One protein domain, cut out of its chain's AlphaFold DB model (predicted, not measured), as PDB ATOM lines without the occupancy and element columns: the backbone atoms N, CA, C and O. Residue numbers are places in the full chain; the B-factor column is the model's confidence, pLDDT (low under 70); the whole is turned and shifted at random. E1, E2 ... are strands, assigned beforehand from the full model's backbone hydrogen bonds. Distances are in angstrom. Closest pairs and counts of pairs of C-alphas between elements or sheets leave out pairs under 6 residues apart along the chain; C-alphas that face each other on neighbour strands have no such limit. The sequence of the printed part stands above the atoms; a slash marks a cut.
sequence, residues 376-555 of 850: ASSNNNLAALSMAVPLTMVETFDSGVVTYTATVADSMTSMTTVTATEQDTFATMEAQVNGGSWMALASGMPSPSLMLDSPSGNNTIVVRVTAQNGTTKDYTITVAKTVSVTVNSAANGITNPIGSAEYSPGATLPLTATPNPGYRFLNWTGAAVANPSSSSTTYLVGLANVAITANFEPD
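What this domain is: This is residues 376 to 555 of the 850 residues of an uncharacterized protein of Spirochaetaceae bacterium (UniProt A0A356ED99). Two small sandwiches of strands stand end to end as a rod, joined by the long strand E7, which runs through both. In the first lobe, E1 and E3 face E2, E4, E5, E6 and the first part of E7; in the second, E8, E10 and E12 face the last part of E7 with E11 and E13, and E9 is beside E7. The 180 printed residues hold no named helix and thirteen named strands, E1 to E13 in order; the class is all strand. The large sheet, E2 E4 E5 E6 E7 E9 E11 E13, is branched, mixed and strongly twisted; E1 - E3 and E8 - E10 - E12 are antiparallel. The whole is loose, with a radius of gyration of the C-alphas of 22.4 A, and spans 79 by 29 by 22 A.

How they stand to each other: E1, residues 382 to 387, is antiparallel to its neighbour E3, residues 418 to 422; N 386 and O 419, 2.9 A apart, are within hydrogen-bond range, as are the N and O pairs below. E2, residues 403 to 409, is parallel to E7, residues 472 to 489, with N 404 and O 476 at 2.8 A. E4, residues 428 to 433, forms a hairpin with E5, residues 439 to 441, with N 431 and O 439 at 2.8 A. On the other side of E4 is E6, residues 459 to 466, antiparallel, with N 430 and O 464 at 3.0 A. E6 and E7 form a hairpin, with N 463 and O 475 at 2.8 A. Farther along E7, E9, residues 499 to 503, is antiparallel on the same side as E6, with N 485 and O 501 at 2.9 A. E13, residues 546 to 554, is parallel on the side of E2, with N 486 and O 546 at 2.9 A. E11, residues 519 to 526, is antiparallel to E13, with N 522 and O 551 at 2.9 A. E10, residues 508 to 515, is the inner strand between E8, residues 493 to 496, and E12, residues 536 to 540; N 494 and O 514 are 2.9 A apart, N 509 and O 539 2.8 A. The three sheets make a stack of sheets, face to face in turn. The closest C-alphas of E3 and E6 are those of Glu 422 and Val 465, 7.3 A; of E8 and E13, those of Gly 493 and Phe 552, 6.5 A.

Where its parts are: E1 begins at C-alpha 382 (272.141, 214.901, 225.402). E7 measures 53.6 A, from C-alpha 472 (265.090, 209.316, 218.374) to C-alpha 489 (253.880, 230.548, 266.322). E13 measures 27.0 A, E10 23.0 A and E6 22.8 A.

The domain as a whole: The C-alphas farthest apart are those of Ala 376 and Asp 555, 79.2 A. The printed part has no cut. The links E1 to E2 and E5 to E6 are long. Residues 410 to 414 and 453 to 458 have pLDDT under 70.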
ATOM      1  N   ALA A 376     276.024 205.702 209.729       83.25
ATOM      2  CA  ALA A 376     275.320 206.810 210.366       83.25
ATOM      3  C   ALA A 376     275.305 206.618 211.887       83.25
ATOM      4  O   ALA A 376     274.950 205.537 212.374       83.25
ATOM      5  N   SER A 377     275.668 207.661 212.635       87.25
ATOM      6  CA  SER A 377     275.662 207.594 214.094       87.25
ATOM      7  C   SER A 377     274.258 207.322 214.639       87.25
ATOM      8  O   SER A 377     273.266 207.883 214.165       87.25
ATOM      9  N   SER A 378     274.182 206.460 215.653       90.25
ATOM     10  CA  SER A 378     272.976 206.175 216.433       90.25
ATOM     11  C   SER A 378     272.908 206.959 217.746       90.25
ATOM     12  O   SER A 378     271.989 206.744 218.536       90.25
ATOM     13  N   ASN A 379     273.877 207.840 218.015       91.75
ATOM     14  CA  ASN A 379     273.931 208.574 219.269       91.75
ATOM     15  C   ASN A 379     272.899 209.712 219.289       91.75
ATOM     16  O   ASN A 379     273.094 210.764 218.690       91.75
ATOM     17  N   ASN A 380     271.799 209.493 220.007       94.25
ATOM     18  CA  ASN A 380     270.744 210.472 220.264       94.25
ATOM     19  C   ASN A 380     270.731 210.935 221.731       94.25
ATOM     20  O   ASN A 380     269.673 211.199 222.299       94.25
ATOM     21  N   ASN A 381     271.892 211.001 222.382       95.31
ATOM     22  CA  ASN A 381     271.989 211.476 223.759       95.31
ATOM     23  C   ASN A 381     272.167 212.997 223.842       95.31
ATOM     24  O   ASN A 381     272.783 213.621 222.977       95.31
ATOM     25  N   LEU A 382     271.725 213.570 224.962       96.31
ATOM     26  CA  LEU A 382     272.141 214.901 225.402       96.31
ATOM     27  C   LEU A 382     273.467 214.840 226.179       96.31
ATOM     28  O   LEU A 382     273.707 213.912 226.953       96.31
ATOM     29  N   ALA A 383     274.304 215.860 226.004       95.25
ATOM     30  CA  ALA A 383     275.460 216.172 226.845       95.25
ATOM     31  C   ALA A 383     275.103 217.110 228.012       95.25
ATOM     32  O   ALA A 383     275.772 217.079 229.044       95.25
ATOM     33  N   ALA A 384     274.056 217.930 227.866       94.88
ATOM     34  CA  ALA A 384     273.541 218.796 228.925       94.88
ATOM     35  C   ALA A 384     272.056 219.125 228.717       94.88
ATOM     36  O   ALA A 384     271.585 219.218 227.580       94.88
ATOM     37  N   LEU A 385     271.340 219.360 229.819       95.06
ATOM     38  CA  LEU A 385     269.957 219.840 229.847       95.06
ATOM     39  C   LEU A 385     269.770 220.788 231.035       95.06
ATOM     40  O   LEU A 385     270.172 220.473 232.154       95.06
ATOM     41  N   SER A 386     269.158 221.948 230.803       92.19
ATOM     42  CA  SER A 386     268.870 222.927 231.857       92.19
ATOM     43  C   SER A 386     267.643 223.784 231.540       92.19
ATOM     44  O   SER A 386     267.214 223.892 230.389       92.19
ATOM     45  N   MET A 387     267.089 224.404 232.584       88.88
ATOM     46  CA  MET A 387     265.919 225.281 232.530       88.88
ATOM     47  C   MET A 387     266.289 226.691 232.994       88.88
ATOM     48  O   MET A 387     267.112 226.856 233.893       88.88
ATOM     49  N   ALA A 388     265.663 227.710 232.402       86.31
ATOM     50  CA  ALA A 388     265.841 229.089 232.848       86.31
ATOM     51  C   ALA A 388     265.037 229.402 234.124       86.31
ATOM     52  O   ALA A 388     263.894 228.962 234.295       86.31
ATOM     53  N   VAL A 389     265.625 230.242 234.983       73.62
ATOM     54  CA  VAL A 389     264.987 230.840 236.171       73.62
ATOM     55  C   VAL A 389     263.647 231.484 235.763       73.62
ATOM     56  O   VAL A 389     263.604 232.153 234.728       73.62
ATOM     57  N   PRO A 390     262.547 231.305 236.525       71.50
ATOM     58  CA  PRO A 390     262.470 230.829 237.915       71.50
ATOM     59  C   PRO A 390     262.370 229.309 238.110       71.50
ATOM     60  O   PRO A 390     262.203 228.874 239.246       71.50
ATOM     61  N   LEU A 391     262.449 228.495 237.052       80.62
ATOM     62  CA  LEU A 391     262.395 227.039 237.213       80.62
ATOM     63  C   LEU A 391     263.683 226.512 237.827       80.62
ATOM     64  O   LEU A 391     264.779 226.894 237.421       80.62
ATOM     65  N   THR A 392     263.529 225.589 238.770       81.56
ATOM     66  CA  THR A 392     264.650 224.861 239.365       81.56
ATOM     67  C   THR A 392     264.521 223.387 239.005       81.56
ATOM     68  O   THR A 392     263.478 222.783 239.249       81.56
ATOM     69  N   MET A 393     265.563 222.815 238.399       85.31
ATOM     70  CA  MET A 393     265.639 221.370 238.168       85.31
ATOM     71  C   MET A 393     265.794 220.656 239.510       85.31
ATOM     72  O   MET A 393     266.643 221.040 240.316       85.31
ATOM     73  N   VAL A 394     264.966 219.641 239.753       84.00
ATOM     74  CA  VAL A 394     265.015 218.836 240.980       84.00
ATOM     75  C   VAL A 394     266.215 217.896 240.936       84.00
ATOM     76  O   VAL A 394     266.926 217.745 241.929       84.00
ATOM     77  N   GLU A 395     266.461 217.286 239.779       84.62
ATOM     78  CA  GLU A 395     267.571 216.371 239.555       84.62
ATOM     79  C   GLU A 395     268.723 217.057 238.797       84.62
ATOM     80  O   GLU A 395     268.515 217.892 237.912       84.62
ATOM     81  N   THR A 396     269.963 216.677 239.112       87.25
ATOM     82  CA  THR A 396     271.126 217.008 238.276       87.25
ATOM     83  C   THR A 396     271.069 216.212 236.976       87.25
ATOM     84  O   THR A 396     270.744 215.027 237.005       87.25
ATOM     85  N   PHE A 397     271.416 216.836 235.849       92.00
ATOM     86  CA  PHE A 397     271.406 216.162 234.550       92.00
ATOM     87  C   PHE A 397     272.314 214.920 234.527       92.00
ATOM     88  O   PHE A 397     273.484 214.998 234.903       92.00
ATOM     89  N   ASP A 398     271.778 213.808 234.017       89.88
ATOM     90  CA  ASP A 398     272.509 212.577 233.720       89.88
ATOM     91  C   ASP A 398     272.069 212.061 232.343       89.88
ATOM     92  O   ASP A 398     270.888 211.816 232.094       89.88
ATOM     93  N   SER A 399     273.025 211.853 231.437       83.75
ATOM     94  CA  SER A 399     272.757 211.391 230.067       83.75
ATOM     95  C   SER A 399     271.951 210.080 229.967       83.75
ATOM     96  O   SER A 399     271.295 209.853 228.944       83.75
ATOM     97  N   GLY A 400     271.970 209.235 231.008       85.56
ATOM     98  CA  GLY A 400     271.206 207.988 231.096       85.56
ATOM     99  C   GLY A 400     269.756 208.150 231.572       85.56
ATOM    100  O   GLY A 400     268.969 207.211 231.439       85.56
ATOM    101  N   VAL A 401     269.383 209.321 232.098       90.19
ATOM    102  CA  VAL A 401     268.038 209.624 232.606       90.19
ATOM    103  C   VAL A 401     267.243 210.399 231.554       90.19
ATOM    104  O   VAL A 401     267.699 211.411 231.027       90.19
ATOM    105  N   VAL A 402     266.027 209.928 231.260       93.12
ATOM    106  CA  VAL A 402     265.127 210.511 230.239       93.12
ATOM    107  C   VAL A 402     263.898 211.210 230.828       93.12
ATOM    108  O   VAL A 402     263.092 211.769 230.091       93.12
ATOM    109  N   THR A 403     263.743 211.206 232.150       92.50
ATOM    110  CA  THR A 403     262.635 211.865 232.853       92.50
ATOM    111  C   THR A 403     263.171 212.740 233.972       92.50
ATOM    112  O   THR A 403     263.925 212.256 234.812       92.50
ATOM    113  N   TYR A 404     262.737 213.991 233.999       90.88
ATOM    114  CA  TYR A 404     263.157 215.010 234.949       90.88
ATOM    115  C   TYR A 404     261.953 215.726 235.541       90.88
ATOM    116  O   TYR A 404     260.880 215.783 234.929       90.88
ATOM    117  N   THR A 405     262.165 216.340 236.695       87.75
ATOM    118  CA  THR A 405     261.204 217.206 237.360       87.75
ATOM    119  C   THR A 405     261.798 218.603 237.499       87.75
ATOM    120  O   THR A 405     262.939 218.778 237.918       87.75
ATOM    121  N   ALA A 406     261.013 219.625 237.180       86.62
ATOM    122  CA  ALA A 406     261.344 221.011 237.490       86.62
ATOM    123  C   ALA A 406     260.231 221.619 238.341       86.62
ATOM    124  O   ALA A 406     259.062 221.282 238.162       86.62
ATOM    125  N   THR A 407     260.574 222.510 239.266       81.12
ATOM    126  CA  THR A 407     259.593 223.166 240.136       81.12
ATOM    127  C   THR A 407     259.524 224.667 239.898       81.12
ATOM    128  O   THR A 407     260.530 225.318 239.602       81.12
ATOM    129  N   VAL A 408     258.315 225.216 240.019       80.62
ATOM    130  CA  VAL A 408     258.034 226.657 239.978       80.62
ATOM    131  C   VAL A 408     256.951 227.002 240.996       80.62
ATOM    132  O   VAL A 408     256.028 226.217 241.203       80.62
ATOM    133  N   ALA A 409     257.042 228.174 241.620       73.19
ATOM    134  CA  ALA A 409     256.005 228.660 242.528       73.19
ATOM    135  C   ALA A 409     254.658 228.834 241.801       73.19
ATOM    136  O   ALA A 409     254.621 229.366 240.687       73.19
ATOM    137  N   ASP A 410     253.549 228.431 242.435       67.56
ATOM    138  CA  ASP A 410     252.200 228.511 241.841       67.56
ATOM    139  C   ASP A 410     251.779 229.943 241.456       67.56
ATOM    140  O   ASP A 410     251.029 230.144 240.502       67.56
ATOM    141  N   SER A 411     252.326 230.956 242.133       58.28
ATOM    142  CA  SER A 411     252.055 232.377 241.871       58.28
ATOM    143  C   SER A 411     252.627 232.913 240.548       58.28
ATOM    144  O   SER A 411     252.311 234.041 240.165       58.28
ATOM    145  N   MET A 412     253.452 232.139 239.834       59.97
ATOM    146  CA  MET A 412     254.116 232.583 238.606       59.97
ATOM    147  C   MET A 412     253.353 232.144 237.349       59.97
ATOM    148  O   MET A 412     253.309 230.964 237.002       59.97
ATOM    149  N   THR A 413     252.832 233.109 236.585       58.56
ATOM    150  CA  THR A 413     252.450 232.914 235.175       58.56
ATOM    151  C   THR A 413     253.728 232.866 234.331       58.56
ATOM    152  O   THR A 413     254.171 233.889 233.808       58.56
ATOM    153  N   SER A 414     254.409 231.720 234.298       62.78
ATOM    154  CA  SER A 414     255.792 231.675 233.813       62.78
ATOM    155  C   SER A 414     255.899 231.353 232.321       62.78
ATOM    156  O   SER A 414     255.444 230.306 231.863       62.78
ATOM    157  N   MET A 415     256.575 232.241 231.592       71.69
ATOM    158  CA  MET A 415     257.296 231.910 230.365       71.69
ATOM    159  C   MET A 415     258.698 231.431 230.754       71.69
ATOM    160  O   MET A 415     259.340 232.054 231.598       71.69
ATOM    161  N   THR A 416     259.190 230.351 230.153       82.75
ATOM    162  CA  THR A 416     260.556 229.844 230.399       82.75
ATOM    163  C   THR A 416     261.269 229.476 229.099       82.75
ATOM    164  O   THR A 416     260.699 229.602 228.025       82.75
ATOM    165  N   THR A 417     262.510 229.016 229.175       89.00
ATOM    166  CA  THR A 417     263.257 228.447 228.051       89.00
ATOM    167  C   THR A 417     263.966 227.180 228.509       89.00
ATOM    168  O   THR A 417     264.460 227.127 229.640       89.00
ATOM    169  N   VAL A 418     264.063 226.191 227.624       92.81
ATOM    170  CA  VAL A 418     264.900 225.001 227.822       92.81
ATOM    171  C   VAL A 418     266.203 225.174 227.047       92.81
ATOM    172  O   VAL A 418     266.194 225.684 225.929       92.81
ATOM    173  N   THR A 419     267.327 224.779 227.638       94.44
ATOM    174  CA  THR A 419     268.631 224.736 226.961       94.44
ATOM    175  C   THR A 419     269.129 223.301 226.973       94.44
ATOM    176  O   THR A 419     269.274 222.706 228.043       94.44
ATOM    177  N   ALA A 420     269.390 222.749 225.794       95.75
ATOM    178  CA  ALA A 420     269.874 221.388 225.612       95.75
ATOM    179  C   ALA A 420     271.133 221.403 224.739       95.75
ATOM    180  O   ALA A 420     271.303 222.288 223.906       95.75
ATOM    181  N   THR A 421     272.041 220.457 224.954       96.06
ATOM    182  CA  THR A 421     273.262 220.285 224.152       96.06
ATOM    183  C   THR A 421     273.317 218.843 223.690       96.06
ATOM    184  O   THR A 421     273.299 217.953 224.542       96.06
ATOM    185  N   GLU A 422     273.364 218.585 222.386       95.06
ATOM    186  CA  GLU A 422     273.541 217.224 221.882       95.06
ATOM    187  C   GLU A 422     274.947 216.682 222.188       95.06
ATOM    188  O   GLU A 422     275.929 217.422 222.235       95.06
ATOM    189  N   GLN A 423     275.046 215.374 222.436       93.00
ATOM    190  CA  GLN A 423     276.337 214.706 222.625       93.00
ATOM    191  C   GLN A 423     277.043 214.433 221.290       93.00
ATOM    192  O   GLN A 423     278.270 214.391 221.233       93.00
ATOM    193  N   ASP A 424     276.268 214.228 220.227       90.69
ATOM    194  CA  ASP A 424     276.755 214.036 218.867       90.69
ATOM    195  C   ASP A 424     276.389 215.250 218.021       90.69
ATOM    196  O   ASP A 424     275.213 215.515 217.802       90.69
ATOM    197  N   THR A 425     277.393 215.955 217.502       88.94
ATOM    198  CA  THR A 425     277.228 217.189 216.720       88.94
ATOM    199  C   THR A 425     276.463 217.008 215.406       88.94
ATOM    200  O   THR A 425     276.119 217.998 214.762       88.94
ATOM    201  N   PHE A 426     276.225 215.768 214.965       85.56
ATOM    202  CA  PHE A 426     275.386 215.467 213.800       85.56
ATOM    203  C   PHE A 426     273.921 215.180 214.156       85.56
ATOM    204  O   PHE A 426     273.108 214.995 213.246       85.56
ATOM    205  N   ALA A 427     273.571 215.119 215.444       91.31
ATOM    206  CA  ALA A 427     272.192 214.973 215.886       91.31
ATOM    207  C   ALA A 427     271.429 216.303 215.781       91.31
ATOM    208  O   ALA A 427     272.001 217.389 215.874       91.31
ATOM    209  N   THR A 428     270.113 216.220 215.606       94.31
ATOM    210  CA  THR A 428     269.219 217.383 215.659       94.31
ATOM    211  C   THR A 428     268.362 217.336 216.914       94.31
ATOM    212  O   THR A 428     268.085 216.261 217.450       94.31
ATOM    213  N   MET A 429     267.935 218.503 217.394       96.62
ATOM    214  CA  MET A 429     267.098 218.617 218.583       96.62
ATOM    215  C   MET A 429     265.852 219.451 218.315       96.62
ATOM    216  O   MET A 429     265.901 220.478 217.635       96.62
ATOM    217  N   GLU A 430     264.739 219.038 218.905       96.19
ATOM    218  CA  GLU A 430     263.479 219.774 218.912       96.19
ATOM    219  C   GLU A 430     262.812 219.663 220.286       96.19
ATOM    220  O   GLU A 430     263.009 218.685 221.006       96.19
ATOM    221  N   ALA A 431     262.031 220.666 220.675       94.81
ATOM    222  CA  ALA A 431     261.246 220.648 221.903       94.81
ATOM    223  C   ALA A 431     259.760 220.867 221.632       94.81
ATOM    224  O   ALA A 431     259.389 221.443 220.615       94.81
ATOM    225  N   GLN A 432     258.906 220.443 222.554       91.38
ATOM    226  CA  GLN A 432     257.491 220.809 222.587       91.38
ATOM    227  C   GLN A 432     257.013 220.937 224.033       91.38
ATOM    228  O   GLN A 432     257.592 220.343 224.944       91.38
ATOM    229  N   VAL A 433     255.926 221.680 224.237       89.06
ATOM    230  CA  VAL A 433     255.282 221.845 225.546       89.06
ATOM    231  C   VAL A 433     253.869 221.296 225.477       89.06
ATOM    232  O   VAL A 433     253.152 221.587 224.521       89.06
ATOM    233  N   ASN A 434     253.471 220.495 226.465       86.00
ATOM    234  CA  ASN A 434     252.126 219.936 226.619       86.00
ATOM    235  C   ASN A 434     251.588 219.239 225.350       86.00
ATOM    236  O   ASN A 434     250.395 219.286 225.064       86.00
ATOM    237  N   GLY A 435     252.470 218.610 224.562       85.69
ATOM    238  CA  GLY A 435     252.105 217.957 223.297       85.69
ATOM    239  C   GLY A 435     251.788 218.911 222.134       85.69
ATOM    240  O   GLY A 435     251.194 218.482 221.147       85.69
ATOM    241  N   GLY A 436     252.160 220.192 222.239       85.94
ATOM    242  CA  GLY A 436     252.040 221.187 221.171       85.94
ATOM    243  C   GLY A 436     253.006 220.963 219.999       85.94
ATOM    244  O   GLY A 436     253.647 219.923 219.874       85.94
ATOM    245  N   SER A 437     253.130 221.945 219.105       89.81
ATOM    246  CA  SER A 437     254.026 221.836 217.944       89.81
ATOM    247  C   SER A 437     255.503 221.745 218.343       89.81
ATOM    248  O   SER A 437     255.936 222.398 219.291       89.81
ATOM    249  N   TRP A 438     256.270 220.961 217.583       93.19
ATOM    250  CA  TRP A 438     257.720 220.878 217.731       93.19
ATOM    251  C   TRP A 438     258.403 222.166 217.274       93.19
ATOM    252  O   TRP A 438     258.022 222.776 216.272       93.19
ATOM    253  N   MET A 439     259.435 222.554 218.009       92.75
ATOM    254  CA  MET A 439     260.267 223.720 217.749       92.75
ATOM    255  C   MET A 439     261.737 223.314 217.779       92.75
ATOM    256  O   MET A 439     262.196 222.706 218.741       92.75
ATOM    257  N   ALA A 440     262.476 223.651 216.723       93.62
ATOM    258  CA  ALA A 440     263.889 223.309 216.603       93.62
ATOM    259  C   ALA A 440     264.735 223.995 217.689       93.62
ATOM    260  O   ALA A 440     264.502 225.160 218.029       93.62
ATOM    261  N   LEU A 441     265.735 223.278 218.198       94.88
ATOM    262  CA  LEU A 441     266.711 223.775 219.161       94.88
ATOM    263  C   LEU A 441     268.100 223.854 218.524       94.88
ATOM    264  O   LEU A 441     268.494 222.979 217.754       94.88
ATOM    265  N   ALA A 442     268.853 224.888 218.890       94.00
ATOM    266  CA  ALA A 442     270.279 224.973 218.603       94.00
ATOM    267  C   ALA A 442     271.079 224.497 219.822       94.00
ATOM    268  O   ALA A 442     270.746 224.840 220.958       94.00
ATOM    269  N   SER A 443     272.141 223.732 219.574       94.56
ATOM    270  CA  SER A 443     273.029 223.193 220.606       94.56
ATOM    271  C   SER A 443     273.528 224.241 221.587       94.56
ATOM    272  O   SER A 443     274.093 225.259 221.181       94.56
ATOM    273  N   GLY A 444     273.317 224.004 222.881       93.50
ATOM    274  CA  GLY A 444     273.796 224.864 223.963       93.50
ATOM    275  C   GLY A 444     273.112 226.230 224.052       93.50
ATOM    276  O   GLY A 444     273.485 227.034 224.907       93.50
ATOM    277  N   MET A 445     272.109 226.504 223.212       92.88
ATOM    278  CA  MET A 445     271.402 227.784 223.169       92.88
ATOM    279  C   MET A 445     269.998 227.663 223.782       92.88
ATOM    280  O   MET A 445     269.333 226.641 223.593       92.88
ATOM    281  N   PRO A 446     269.503 228.698 224.487       92.62
ATOM    282  CA  PRO A 446     268.132 228.706 224.985       92.62
ATOM    283  C   PRO A 446     267.104 228.621 223.853       92.62
ATOM    284  O   PRO A 446     267.243 229.278 222.818       92.62
ATOM    285  N   SER A 447     266.037 227.854 224.074       91.94
ATOM    286  CA  SER A 447     264.869 227.835 223.196       91.94
ATOM    287  C   SER A 447     264.181 229.209 223.135       91.94
ATOM    288  O   SER A 447     264.322 230.022 224.053       91.94
ATOM    289  N   PRO A 448     263.327 229.464 222.128       88.00
ATOM    290  CA  PRO A 448     262.258 230.454 222.251       88.00
ATOM    291  C   PRO A 448     261.411 230.240 223.516       88.00
ATOM    292  O   PRO A 448     261.372 229.137 224.071       88.00
ATOM    293  N   SER A 449     260.728 231.294 223.970       84.75
ATOM    294  CA  SER A 449     259.941 231.250 225.206       84.75
ATOM    295  C   SER A 449     258.787 230.244 225.138       84.75
ATOM    296  O   SER A 449     257.989 230.248 224.205       84.75
ATOM    297  N   LEU A 450     258.703 229.417 226.174       84.44
ATOM    298  CA  LEU A 450     257.753 228.338 226.389       84.44
ATOM    299  C   LEU A 450     256.674 228.797 227.376       84.44
ATOM    300  O   LEU A 450     256.994 229.125 228.521       84.44
ATOM    301  N   MET A 451     255.413 228.800 226.939       79.44
ATOM    302  CA  MET A 451     254.247 229.048 227.798       79.44
ATOM    303  C   MET A 451     253.966 227.814 228.669       79.44
ATOM    304  O   MET A 451     253.958 226.695 228.166       79.44
ATOM    305  N   LEU A 452     253.736 228.013 229.971       77.00
ATOM    306  CA  LEU A 452     253.403 226.953 230.940       77.00
ATOM    307  C   LEU A 452     251.925 227.019 231.373       77.00
ATOM    308  O   LEU A 452     251.597 227.048 232.561       77.00
ATOM    309  N   ASP A 453     251.033 227.100 230.394       62.91
ATOM    310  CA  ASP A 453     249.641 227.550 230.472       62.91
ATOM    311  C   ASP A 453     248.590 226.443 230.671       62.91
ATOM    312  O   ASP A 453     247.419 226.635 230.342       62.91
ATOM    313  N   SER A 454     248.946 225.302 231.275       57.47
ATOM    314  CA  SER A 454     247.924 224.327 231.681       57.47
ATOM    315  C   SER A 454     246.992 224.919 232.763       57.47
ATOM    316  O   SER A 454     247.466 225.259 233.854       57.47
ATOM    317  N   PRO A 455     245.664 225.017 232.526       52.03
ATOM    318  CA  PRO A 455     244.708 225.583 233.487       52.03
ATOM    319  C   PRO A 455     244.534 224.742 234.762       52.03
ATOM    320  O   PRO A 455     243.967 225.225 235.739       52.03
ATOM    321  N   SER A 456     245.000 223.488 234.764       52.09
ATOM    322  CA  SER A 456     244.931 222.584 235.916       52.09
ATOM    323  C   SER A 456     245.845 221.366 235.711       52.09
ATOM    324  O   SER A 456     245.394 220.317 235.251       52.09
ATOM    325  N   GLY A 457     247.135 221.492 236.028       61.53
ATOM    326  CA  GLY A 457     248.065 220.357 236.060       61.53
ATOM    327  C   GLY A 457     249.530 220.741 235.848       61.53
ATOM    328  O   GLY A 457     249.835 221.868 235.464       61.53
ATOM    329  N   ASN A 458     250.432 219.787 236.099       69.38
ATOM    330  CA  ASN A 458     251.848 219.912 235.748       69.38
ATOM    331  C   ASN A 458     251.991 220.153 234.235       69.38
ATOM    332  O   ASN A 458     251.249 219.558 233.451       69.38
ATOM    333  N   ASN A 459     252.950 220.985 233.822       80.81
ATOM    334  CA  ASN A 459     253.289 221.125 232.403       80.81
ATOM    335  C   ASN A 459     254.340 220.077 232.023       80.81
ATOM    336  O   ASN A 459     255.190 219.737 232.844       80.81
ATOM    337  N   THR A 460     254.322 219.579 230.793       88.50
ATOM    338  CA  THR A 460     255.355 218.668 230.280       88.50
ATOM    339  C   THR A 460     256.129 219.334 229.155       88.50
ATOM    340  O   THR A 460     255.544 219.824 228.195       88.50
ATOM    341  N   ILE A 461     257.454 219.357 229.264       91.38
ATOM    342  CA  ILE A 461     258.357 219.788 228.194       91.38
ATOM    343  C   ILE A 461     259.080 218.544 227.701       91.38
ATOM    344  O   ILE A 461     259.724 217.859 228.491       91.38
ATOM    345  N   VAL A 462     258.978 218.238 226.414       94.50
ATOM    346  CA  VAL A 462     259.691 217.109 225.808       94.50
ATOM    347  C   VAL A 462     260.769 217.664 224.899       94.50
ATOM    348  O   VAL A 462     260.454 218.454 224.016       94.50
ATOM    349  N   VAL A 463     262.016 217.250 225.110       96.25
ATOM    350  CA  VAL A 463     263.154 217.510 224.222       96.25
ATOM    351  C   VAL A 463     263.491 216.214 223.499       96.25
ATOM    352  O   VAL A 463     263.903 215.244 224.128       96.25
ATOM    353  N   ARG A 464     263.323 216.188 222.182       96.75
ATOM    354  CA  ARG A 464     263.687 215.056 221.333       96.75
ATOM    355  C   ARG A 464     265.034 215.303 220.681       96.75
ATOM    356  O   ARG A 464     265.241 216.347 220.068       96.75
ATOM    357  N   VAL A 465     265.904 214.304 220.752       97.19
ATOM    358  CA  VAL A 465     267.162 214.242 220.005       97.19
ATOM    359  C   VAL A 465     267.018 213.192 218.911       97.19
ATOM    360  O   VAL A 465     266.617 212.061 219.190       97.19
ATOM    361  N   THR A 466     267.351 213.545 217.673       95.00
ATOM    362  CA  THR A 466     267.337 212.639 216.518       95.00
ATOM    363  C   THR A 466     268.768 212.414 216.051       95.00
ATOM    364  O   THR A 466     269.427 213.355 215.615       95.00
ATOM    365  N   ALA A 467     269.260 211.179 216.154       92.31
ATOM    366  CA  ALA A 467     270.592 210.813 215.676       92.31
ATOM    367  C   ALA A 467     270.670 210.851 214.141       92.31
ATOM    368  O   ALA A 467     269.652 210.819 213.446       92.31
ATOM    369  N   GLN A 468     271.889 210.833 213.599       88.00
ATOM    370  CA  GLN A 468     272.135 210.864 212.152       88.00
ATOM    371  C   GLN A 468     271.473 209.693 211.396       88.00
ATOM    372  O   GLN A 468     271.105 209.837 210.232       88.00
ATOM    373  N   ASN A 469     271.286 208.542 212.050       87.56
ATOM    374  CA  ASN A 469     270.581 207.385 211.487       87.56
ATOM    375  C   ASN A 469     269.038 207.462 211.585       87.56
ATOM    376  O   ASN A 469     268.358 206.512 211.199       87.56
ATOM    377  N   GLY A 470     268.486 208.548 212.136       87.75
ATOM    378  CA  GLY A 470     267.049 208.774 212.319       87.75
ATOM    379  C   GLY A 470     266.447 208.213 213.612       87.75
ATOM    380  O   GLY A 470     265.263 208.420 213.863       87.75
ATOM    381  N   THR A 471     267.219 207.512 214.450       93.12
ATOM    382  CA  THR A 471     266.718 207.039 215.752       93.12
ATOM    383  C   THR A 471     266.549 208.196 216.731       93.12
ATOM    384  O   THR A 471     267.429 209.050 216.858       93.12
ATOM    385  N   THR A 472     265.439 208.215 217.467       95.12
ATOM    386  CA  THR A 472     265.090 209.316 218.374       95.12
ATOM    387  C   THR A 472     265.160 208.916 219.846       95.12
ATOM    388  O   THR A 472     264.992 207.744 220.197       95.12
ATOM    389  N   LYS A 473     265.396 209.903 220.713       96.12
ATOM    390  CA  LYS A 473     265.294 209.781 222.169       96.12
ATOM    391  C   LYS A 473     264.648 211.032 222.751       96.12
ATOM    392  O   LYS A 473     265.090 212.143 222.466       96.12
ATOM    393  N   ASP A 474     263.632 210.826 223.584       96.69
ATOM    394  CA  ASP A 474     262.832 211.894 224.176       96.69
ATOM    395  C   ASP A 474     263.190 212.054 225.659       96.69
ATOM    396  O   ASP A 474     263.096 211.108 226.440       96.69
ATOM    397  N   TYR A 475     263.576 213.267 226.044       96.19
ATOM    398  CA  TYR A 475     263.839 213.700 227.411       96.19
ATOM    399  C   TYR A 475     262.646 214.523 227.901       96.19
ATOM    400  O   TYR A 475     262.364 215.596 227.371       96.19
ATOM    401  N   THR A 476     261.921 214.023 228.898       94.31
ATOM    402  CA  THR A 476     260.688 214.644 229.404       94.31
ATOM    403  C   THR A 476     260.942 215.359 230.723       94.31
ATOM    404  O   THR A 476     261.348 214.731 231.695       94.31
ATOM    405  N   ILE A 477     260.650 216.653 230.784       91.88
ATOM    406  CA  ILE A 477     260.681 217.473 231.994       91.88
ATOM    407  C   ILE A 477     259.240 217.726 232.438       91.88
ATOM    408  O   ILE A 477     258.468 218.386 231.741       91.88
ATOM    409  N   THR A 478     258.875 217.216 233.610       88.56
ATOM    410  CA  THR A 478     257.597 217.513 234.262       88.56
ATOM    411  C   THR A 478     257.768 218.735 235.152       88.56
ATOM    412  O   THR A 478     258.480 218.699 236.153       88.56
ATOM    413  N   VAL A 479     257.102 219.825 234.800       84.62
ATOM    414  CA  VAL A 479     257.087 221.058 235.576       84.62
ATOM    415  C   VAL A 479     255.959 220.995 236.603       84.62
ATOM    416  O   VAL A 479     254.785 221.142 236.254       84.62
ATOM    417  N   ALA A 480     256.320 220.776 237.864       77.69
ATOM    418  CA  ALA A 480     255.408 220.762 238.998       77.69
ATOM    419  C   ALA A 480     255.311 222.147 239.650       77.69
ATOM    420  O   ALA A 480     256.308 222.851 239.820       77.69
ATOM    421  N   LYS A 481     254.100 222.529 240.053       77.69
ATOM    422  CA  LYS A 481     253.894 223.747 240.835       77.69
ATOM    423  C   LYS A 481     254.085 223.466 242.325       77.69
ATOM    424  O   LYS A 481     253.537 222.487 242.832       77.69
ATOM    425  N   THR A 482     254.841 224.310 243.019       79.56
ATOM    426  CA  THR A 482     254.928 224.286 244.488       79.56
ATOM    427  C   THR A 482     253.850 225.165 245.101       79.56
ATOM    428  O   THR A 482     253.374 226.109 244.467       79.56
ATOM    429  N   VAL A 483     253.465 224.838 246.333       82.94
ATOM    430  CA  VAL A 483     252.540 225.629 247.147       82.94
ATOM    431  C   VAL A 483     253.241 226.157 248.393       82.94
ATOM    432  O   VAL A 483     254.087 225.485 248.991       82.94
ATOM    433  N   SER A 484     252.831 227.343 248.824       87.88
ATOM    434  CA  SER A 484     253.339 227.995 250.023       87.88
ATOM    435  C   SER A 484     252.681 227.426 251.280       87.88
ATOM    436  O   SER A 484     251.457 227.488 251.440       87.88
ATOM    437  N   VAL A 485     253.490 226.929 252.216       93.38
ATOM    438  CA  VAL A 485     253.054 226.592 253.577       93.38
ATOM    439  C   VAL A 485     253.677 227.596 254.533       93.38
ATOM    440  O   VAL A 485     254.899 227.703 254.634       93.38
ATOM    441  N   THR A 486     252.830 228.336 255.246       96.06
ATOM    442  CA  THR A 486     253.262 229.287 256.275       96.06
ATOM    443  C   THR A 486     253.024 228.706 257.660       96.06
ATOM    444  O   THR A 486     251.880 228.454 258.037       96.06
ATOM    445  N   VAL A 487     254.093 228.511 258.432       97.12
ATOM    446  CA  VAL A 487     254.016 228.033 259.816       97.12
ATOM    447  C   VAL A 487     254.268 229.192 260.770       97.12
ATOM    448  O   VAL A 487     255.336 229.805 260.771       97.12
ATOM    449  N   ASN A 488     253.263 229.485 261.588       95.88
ATOM    450  CA  ASN A 488     253.273 230.553 262.571       95.88
ATOM    451  C   ASN A 488     253.360 229.985 263.988       95.88
ATOM    452  O   ASN A 488     252.887 228.885 264.283       95.88
ATOM    453  N   SER A 489     253.888 230.805 264.889       95.44
ATOM    454  CA  SER A 489     253.880 230.548 266.322       95.44
ATOM    455  C   SER A 489     253.113 231.671 267.013       95.44
ATOM    456  O   SER A 489     253.433 232.846 266.817       95.44
ATOM    457  N   ALA A 490     252.076 231.328 267.780       92.50
ATOM    458  CA  ALA A 490     251.462 232.277 268.700       92.50
ATOM    459  C   ALA A 490     252.473 232.674 269.791       92.50
ATOM    460  O   ALA A 490     253.494 232.015 269.984       92.50
ATOM    461  N   ALA A 491     252.191 233.752 270.525       88.75
ATOM    462  CA  ALA A 491     253.049 234.167 271.631       88.75
ATOM    463  C   ALA A 491     253.281 233.016 272.634       88.75
ATOM    464  O   ALA A 491     252.411 232.171 272.840       88.75
ATOM    465  N   ASN A 492     254.434 233.053 273.309       90.25
ATOM    466  CA  ASN A 492     254.816 232.135 274.389       90.25
ATOM    467  C   ASN A 492     255.226 230.715 273.967       90.25
ATOM    468  O   ASN A 492     255.263 229.800 274.791       90.25
ATOM    469  N   GLY A 493     255.625 230.551 272.713       92.81
ATOM    470  CA  GLY A 493     256.379 229.392 272.266       92.81
ATOM    471  C   GLY A 493     257.050 229.652 270.926       92.81
ATOM    472  O   GLY A 493     257.069 230.779 270.427       92.81
ATOM    473  N   ILE A 494     257.631 228.596 270.372       94.94
ATOM    474  CA  ILE A 494     258.273 228.592 269.058       94.94
ATOM    475  C   ILE A 494     257.822 227.370 268.258       94.94
ATOM    476  O   ILE A 494     257.350 226.381 268.824       94.94
ATOM    477  N   THR A 495     257.981 227.425 266.936       96.31
ATOM    478  CA  THR A 495     257.741 226.288 266.039       96.31
ATOM    479  C   THR A 495     258.964 225.966 265.196       96.31
ATOM    480  O   THR A 495     259.794 226.833 264.925       96.31
ATOM    481  N   ASN A 496     259.045 224.721 264.736       94.25
ATOM    482  CA  ASN A 496     259.958 224.308 263.681       94.25
ATOM    483  C   ASN A 496     259.208 223.429 262.656       94.25
ATOM    484  O   ASN A 496     258.661 222.393 263.059       94.25
ATOM    485  N   PRO A 497     259.176 223.822 261.364       94.31
ATOM    486  CA  PRO A 497     259.715 225.074 260.809       94.31
ATOM    487  C   PRO A 497     258.923 226.321 261.253       94.31
ATOM    488  O   PRO A 497     257.850 226.220 261.854       94.31
ATOM    489  N   ILE A 498     259.461 227.507 260.967       93.31
ATOM    490  CA  ILE A 498     258.782 228.797 261.147       93.31
ATOM    491  C   ILE A 498     258.914 229.636 259.876       93.31
ATOM    492  O   ILE A 498     259.942 229.590 259.200       93.31
ATOM    493  N   GLY A 499     257.881 230.414 259.564       92.50
ATOM    494  CA  GLY A 499     257.826 231.249 258.371       92.50
ATOM    495  C   GLY A 499     257.173 230.548 257.182       92.50
ATOM    496  O   GLY A 499     256.512 229.521 257.325       92.50
ATOM    497  N   SER A 500     257.318 231.160 256.010       92.25
ATOM    498  CA  SER A 500     256.741 230.686 254.754       92.25
ATOM    499  C   SER A 500     257.811 230.013 253.900       92.25
ATOM    500  O   SER A 500     258.898 230.565 253.721       92.25
ATOM    501  N   ALA A 501     257.498 228.827 253.382       90.00
ATOM    502  CA  ALA A 501     258.334 228.106 252.431       90.00
ATOM    503  C   ALA A 501     257.474 227.376 251.392       90.00
ATOM    504  O   ALA A 501     256.309 227.058 251.633       90.00
ATOM    505  N   GLU A 502     258.067 227.129 250.227       87.00
ATOM    506  CA  GLU A 502     257.437 226.441 249.102       87.00
ATOM    507  C   GLU A 502     257.674 224.931 249.183       87.00
ATOM    508  O   GLU A 502     258.802 224.476 249.392       87.00
ATOM    509  N   TYR A 503     256.615 224.152 248.975       86.00
ATOM    510  CA  TYR A 503     256.654 222.694 249.023       86.00
ATOM    511  C   TYR A 503     255.927 222.082 247.830       86.00
ATOM    512  O   TYR A 503     254.906 222.591 247.368       86.00
ATOM    513  N   SER A 504     256.424 220.945 247.351       82.75
ATOM    514  CA  SER A 504     255.709 220.143 246.360       82.75
ATOM    515  C   SER A 504     254.465 219.501 246.992       82.75
ATOM    516  O   SER A 504     254.572 218.932 248.086       82.75
ATOM    517  N   PRO A 505     253.300 219.521 246.320       82.75
ATOM    518  CA  PRO A 505     252.130 218.765 246.755       82.75
ATOM    519  C   PRO A 505     252.449 217.286 247.014       82.75
ATOM    520  O   PRO A 505     253.197 216.658 246.265       82.75
ATOM    521  N   GLY A 506     251.889 216.727 248.087       82.31
ATOM    522  CA  GLY A 506     252.145 215.357 248.545       82.31
ATOM    523  C   GLY A 506     253.356 215.196 249.474       82.31
ATOM    524  O   GLY A 506     253.503 214.139 250.088       82.31
ATOM    525  N   ALA A 507     254.198 216.224 249.639       88.44
ATOM    526  CA  ALA A 507     255.257 216.200 250.644       88.44
ATOM    527  C   ALA A 507     254.668 216.109 252.064       88.44
ATOM    528  O   ALA A 507     253.619 216.679 252.360       88.44
ATOM    529  N   THR A 508     255.356 215.402 252.963       94.00
ATOM    530  CA  THR A 508     255.000 215.362 254.389       94.00
ATOM    531  C   THR A 508     255.925 216.287 255.162       94.00
ATOM    532  O   THR A 508     257.132 216.057 255.215       94.00
ATOM    533  N   LEU A 509     255.359 217.325 255.774       94.94
ATOM    534  CA  LEU A 509     256.086 218.310 256.561       94.94
ATOM    535  C   LEU A 509     255.983 217.981 258.061       94.94
ATOM    536  O   LEU A 509     254.875 218.023 258.603       94.94
ATOM    537  N   PRO A 510     257.092 217.666 258.757       97.25
ATOM    538  CA  PRO A 510     257.085 217.549 260.209       97.25
ATOM    539  C   PRO A 510     256.942 218.928 260.856       97.25
ATOM    540  O   PRO A 510     257.580 219.894 260.443       97.25
ATOM    541  N   LEU A 511     256.108 218.998 261.888       97.44
ATOM    542  CA  LEU A 511     255.809 220.207 262.638       97.44
ATOM    543  C   LEU A 511     256.052 219.947 264.119       97.44
ATOM    544  O   LEU A 511     255.514 218.997 264.692       97.44
ATOM    545  N   THR A 512     256.838 220.813 264.749       97.38
ATOM    546  CA  THR A 512     257.086 220.769 266.192       97.38
ATOM    547  C   THR A 512     256.819 222.129 266.813       97.38
ATOM    548  O   THR A 512     257.140 223.158 266.220       97.38
ATOM    549  N   ALA A 513     256.209 222.129 267.994       97.25
ATOM    550  CA  ALA A 513     255.941 223.302 268.807       97.25
ATOM    551  C   ALA A 513     256.602 223.127 270.176       97.25
ATOM    552  O   ALA A 513     256.415 222.109 270.846       97.25
ATOM    553  N   THR A 514     257.369 224.125 270.599       95.50
ATOM    554  CA  THR A 514     258.062 224.133 271.889       95.50
ATOM    555  C   THR A 514     257.550 225.312 272.712       95.50
ATOM    556  O   THR A 514     257.799 226.458 272.334       95.50
ATOM    557  N   PRO A 515     256.805 225.060 273.801       92.25
ATOM    558  CA  PRO A 515     256.346 226.113 274.701       92.25
ATOM    559  C   PRO A 515     257.508 226.776 275.450       92.25
ATOM    560  O   PRO A 515     258.507 226.123 275.762       92.25
ATOM    561  N   ASN A 516     257.367 228.059 275.779       87.19
ATOM    562  CA  ASN A 516     258.269 228.736 276.711       87.19
ATOM    563  C   ASN A 516     258.041 228.232 278.155       87.19
ATOM    564  O   ASN A 516     256.961 227.720 278.454       87.19
ATOM    565  N   PRO A 517     259.006 228.405 279.081       78.44
ATOM    566  CA  PRO A 517     258.803 228.065 280.492       78.44
ATOM    567  C   PRO A 517     257.530 228.703 281.076       78.44
ATOM    568  O   PRO A 517     257.308 229.902 280.909       78.44
ATOM    569  N   GLY A 518     256.706 227.902 281.760       78.12
ATOM    570  CA  GLY A 518     255.417 228.326 282.328       78.12
ATOM    571  C   GLY A 518     254.243 228.318 281.342       78.12
ATOM    572  O   GLY A 518     253.159 228.791 281.684       78.12
ATOM    573  N   TYR A 519     254.450 227.804 280.130       87.50
ATOM    574  CA  TYR A 519     253.421 227.601 279.121       87.50
ATOM    575  C   TYR A 519     253.446 226.164 278.620       87.50
ATOM    576  O   TYR A 519     254.473 225.485 278.631       87.50
ATOM    577  N   ARG A 520     252.317 225.746 278.055       89.25
ATOM    578  CA  ARG A 520     252.168 224.468 277.370       89.25
ATOM    579  C   ARG A 520     251.548 224.640 275.997       89.25
ATOM    580  O   ARG A 520     250.909 225.643 275.683       89.25
ATOM    581  N   PHE A 521     251.749 223.627 275.169       94.62
ATOM    582  CA  PHE A 521     251.145 223.559 273.852       94.62
ATOM    583  C   PHE A 521     249.644 223.286 273.983       94.62
ATOM    584  O   PHE A 521     249.253 222.331 274.653       94.62
ATOM    585  N   LEU A 522     248.825 224.114 273.334       93.44
ATOM    586  CA  LEU A 522     247.372 223.980 273.320       93.44
ATOM    587  C   LEU A 522     246.919 223.150 272.114       93.44
ATOM    588  O   LEU A 522     246.331 222.084 272.278       93.44
ATOM    589  N   ASN A 523     247.174 223.648 270.902       96.19
ATOM    590  CA  ASN A 523     246.816 222.982 269.650       96.19
ATOM    591  C   ASN A 523     247.446 223.651 268.414       96.19
ATOM    592  O   ASN A 523     247.945 224.775 268.464       96.19
ATOM    593  N   TRP A 524     247.357 222.958 267.281       97.38
ATOM    594  CA  TRP A 524     247.555 223.507 265.944       97.38
ATOM    595  C   TRP A 524     246.217 223.981 265.363       97.38
ATOM    596  O   TRP A 524     245.216 223.265 265.440       97.38
ATOM    597  N   THR A 525     246.200 225.159 264.740       96.56
ATOM    598  CA  THR A 525     245.048 225.711 264.002       96.56
ATOM    599  C   THR A 525     245.438 226.103 262.574       96.56
ATOM    600  O   THR A 525     246.621 226.193 262.245       96.56
ATOM    601  N   GLY A 526     244.448 226.341 261.707       94.12
ATOM    602  CA  GLY A 526     244.660 226.610 260.281       94.12
ATOM    603  C   GLY A 526     244.423 225.359 259.438       94.12
ATOM    604  O   GLY A 526     243.357 224.751 259.543       94.12
ATOM    605  N   ALA A 527     245.386 224.978 258.596       92.00
ATOM    606  CA  ALA A 527     245.292 223.738 257.826       92.00
ATOM    607  C   ALA A 527     245.304 222.483 258.719       92.00
ATOM    608  O   ALA A 527     245.939 222.440 259.773       92.00
ATOM    609  N   ALA A 528     244.585 221.448 258.276       92.81
ATOM    610  CA  ALA A 528     244.433 220.202 259.017       92.81
ATOM    611  C   ALA A 528     245.754 219.417 259.062       92.81
ATOM    612  O   ALA A 528     246.251 218.952 258.037       92.81
ATOM    613  N   VAL A 529     246.298 219.264 260.267       96.06
ATOM    614  CA  VAL A 529     247.471 218.432 260.572       96.06
ATOM    615  C   VAL A 529     247.036 217.050 261.075       96.06
ATOM    616  O   VAL A 529     245.895 216.876 261.504       96.06
ATOM    617  N   ALA A 530     247.943 216.069 261.060       96.12
ATOM    618  CA  ALA A 530     247.645 214.680 261.426       96.12
ATOM    619  C   ALA A 530     247.091 214.529 262.855       96.12
ATOM    620  O   ALA A 530     246.138 213.789 263.085       96.12
ATOM    621  N   ASN A 531     247.675 215.249 263.813       95.56
ATOM    622  CA  ASN A 531     247.178 215.350 265.183       95.56
ATOM    623  C   ASN A 531     247.297 216.804 265.677       95.56
ATOM    624  O   ASN A 531     248.412 217.239 265.982       95.56
ATOM    625  N   PRO A 532     246.193 217.573 265.740       96.38
ATOM    626  CA  PRO A 532     246.236 218.981 266.120       96.38
ATOM    627  C   PRO A 532     246.500 219.203 267.611       96.38
ATOM    628  O   PRO A 532     246.935 220.287 267.976       96.38
ATOM    629  N   SER A 533     246.295 218.203 268.468       94.31
ATOM    630  CA  SER A 533     246.520 218.317 269.918       94.31
ATOM    631  C   SER A 533     247.906 217.837 270.354       94.31
ATOM    632  O   SER A 533     248.224 217.858 271.539       94.31
ATOM    633  N   SER A 534     248.745 217.398 269.411       96.56
ATOM    634  CA  SER A 534     250.120 216.984 269.684       96.56
ATOM    635  C   SER A 534     251.101 218.099 269.337       96.56
ATOM    636  O   SER A 534     251.091 218.613 268.217       96.56
ATOM    637  N   SER A 535     252.012 218.419 270.261       95.75
ATOM    638  CA  SER A 535     253.096 219.383 270.022       95.75
ATOM    639  C   SER A 535     254.073 218.923 268.934       95.75
ATOM    640  O   SER A 535     254.794 219.743 268.378       95.75
ATOM    641  N   SER A 536     254.069 217.630 268.592       97.44
ATOM    642  CA  SER A 536     254.786 217.054 267.453       97.44
ATOM    643  C   SER A 536     253.798 216.364 266.516       97.44
ATOM    644  O   SER A 536     253.123 215.409 266.910       97.44
ATOM    645  N   THR A 537     253.699 216.841 265.278       97.75
ATOM    646  CA  THR A 537     252.704 216.390 264.295       97.75
ATOM    647  C   THR A 537     253.254 216.473 262.871       97.75
ATOM    648  O   THR A 537     254.406 216.851 262.659       97.75
ATOM    649  N   THR A 538     252.448 216.111 261.878       97.31
ATOM    650  CA  THR A 538     252.798 216.256 260.460       97.31
ATOM    651  C   THR A 538     251.678 216.930 259.678       97.31
ATOM    652  O   THR A 538     250.499 216.823 260.024       97.31
ATOM    653  N   TYR A 539     252.050 217.618 258.602       96.56
ATOM    654  CA  TYR A 539     251.137 218.159 257.604       96.56
ATOM    655  C   TYR A 539     251.414 217.518 256.241       96.56
ATOM    656  O   TYR A 539     252.560 217.482 255.797       96.56
ATOM    657  N   LEU A 540     250.375 217.009 255.578       94.38
ATOM    658  CA  LEU A 540     250.462 216.544 254.194       94.38
ATOM    659  C   LEU A 540     250.152 217.720 253.267       94.38
ATOM    660  O   LEU A 540     249.037 218.242 253.279       94.38
ATOM    661  N   VAL A 541     251.139 218.133 252.475       90.00
ATOM    662  CA  VAL A 541     251.043 219.319 251.619       90.00
ATOM    663  C   VAL A 541     249.994 219.104 250.527       90.00
ATOM    664  O   VAL A 541     250.081 218.158 249.744       90.00
ATOM    665  N   GLY A 542     248.988 219.982 250.495       83.38
ATOM    666  CA  GLY A 542     247.888 219.945 249.530       83.38
ATOM    667  C   GLY A 542     248.186 220.668 248.213       83.38
ATOM    668  O   GLY A 542     249.333 220.897 247.849       83.38
ATOM    669  N   LEU A 543     247.120 221.037 247.498       79.88
ATOM    670  CA  LEU A 543     247.177 221.738 246.203       79.88
ATOM    671  C   LEU A 543     246.979 223.259 246.314       79.88
ATOM    672  O   LEU A 543     246.817 223.927 245.300       79.88
ATOM    673  N   ALA A 544     246.935 223.805 247.528       82.44
ATOM    674  CA  ALA A 544     246.697 225.223 247.767       82.44
ATOM    675  C   ALA A 544     247.640 225.758 248.845       82.44
ATOM    676  O   ALA A 544     248.065 225.014 249.732       82.44
ATOM    677  N   ASN A 545     247.911 227.061 248.787       87.69
ATOM    678  CA  ASN A 545     248.672 227.763 249.814       87.69
ATOM    679  C   ASN A 545     247.907 227.748 251.144       87.69
ATOM    680  O   ASN A 545     246.701 228.010 251.173       87.69
ATOM    681  N   VAL A 546     248.599 227.474 252.250       93.19
ATOM    682  CA  VAL A 546     247.979 227.363 253.579       93.19
ATOM    683  C   VAL A 546     248.802 228.033 254.675       93.19
ATOM    684  O   VAL A 546     250.007 228.244 254.545       93.19
ATOM    685  N   ALA A 547     248.138 228.313 255.798       95.94
ATOM    686  CA  ALA A 547     248.773 228.720 257.043       95.94
ATOM    687  C   ALA A 547     248.428 227.738 258.174       95.94
ATOM    688  O   ALA A 547     247.293 227.266 258.273       95.94
ATOM    689  N   ILE A 548     249.408 227.452 259.028       97.56
ATOM    690  CA  ILE A 548     249.300 226.587 260.208       97.56
ATOM    691  C   ILE A 548     249.883 227.354 261.395       97.56
ATOM    692  O   ILE A 548     250.935 227.970 261.263       97.56
ATOM    693  N   THR A 549     249.214 227.343 262.545       97.12
ATOM    694  CA  THR A 549     249.646 228.101 263.732       97.12
ATOM    695  C   THR A 549     249.688 227.205 264.959       97.12
ATOM    696  O   THR A 549     248.695 226.542 265.251       97.12
ATOM    697  N   ALA A 550     250.810 227.191 265.685       97.75
ATOM    698  CA  ALA A 550     250.878 226.598 267.023       97.75
ATOM    699  C   ALA A 550     250.373 227.592 268.069       97.75
ATOM    700  O   ALA A 550     250.857 228.725 268.122       97.75
ATOM    701  N   ASN A 551     249.449 227.153 268.919       96.06
ATOM    702  CA  ASN A 551     248.908 227.945 270.017       96.06
ATOM    703  C   ASN A 551     249.416 227.415 271.358       96.06
ATOM    704  O   ASN A 551     249.567 226.205 271.545       96.06
ATOM    705  N   PHE A 552     249.641 228.332 272.294       94.44
ATOM    706  CA  PHE A 552     250.139 228.042 273.634       94.44
ATOM    707  C   PHE A 552     249.227 228.681 274.675       94.44
ATOM    708  O   PHE A 552     248.616 229.722 274.422       94.44
ATOM    709  N   GLU A 553     249.166 228.076 275.852       89.75
ATOM    710  CA  GLU A 553     248.446 228.610 277.006       89.75
ATOM    711  C   GLU A 553     249.310 228.498 278.270       89.75
ATOM    712  O   GLU A 553     250.171 227.616 278.337       89.75
ATOM    713  N   PRO A 554     249.150 229.404 279.249       89.31
ATOM    714  CA  PRO A 554     249.955 229.375 280.463       89.31
ATOM    715  C   PRO A 554     249.592 228.174 281.353       89.31
ATOM    716  O   PRO A 554     248.422 227.810 281.482       89.31
ATOM    717  N   ASP A 555     250.594 227.588 282.014       90.62
ATOM    718  CA  ASP A 555     250.415 226.469 282.953       90.62
ATOM    719  C   ASP A 555     249.724 226.883 284.258       90.62
ATOM    720  O   ASP A 555     249.175 226.031 284.958       90.62
TER     721      ASP A 555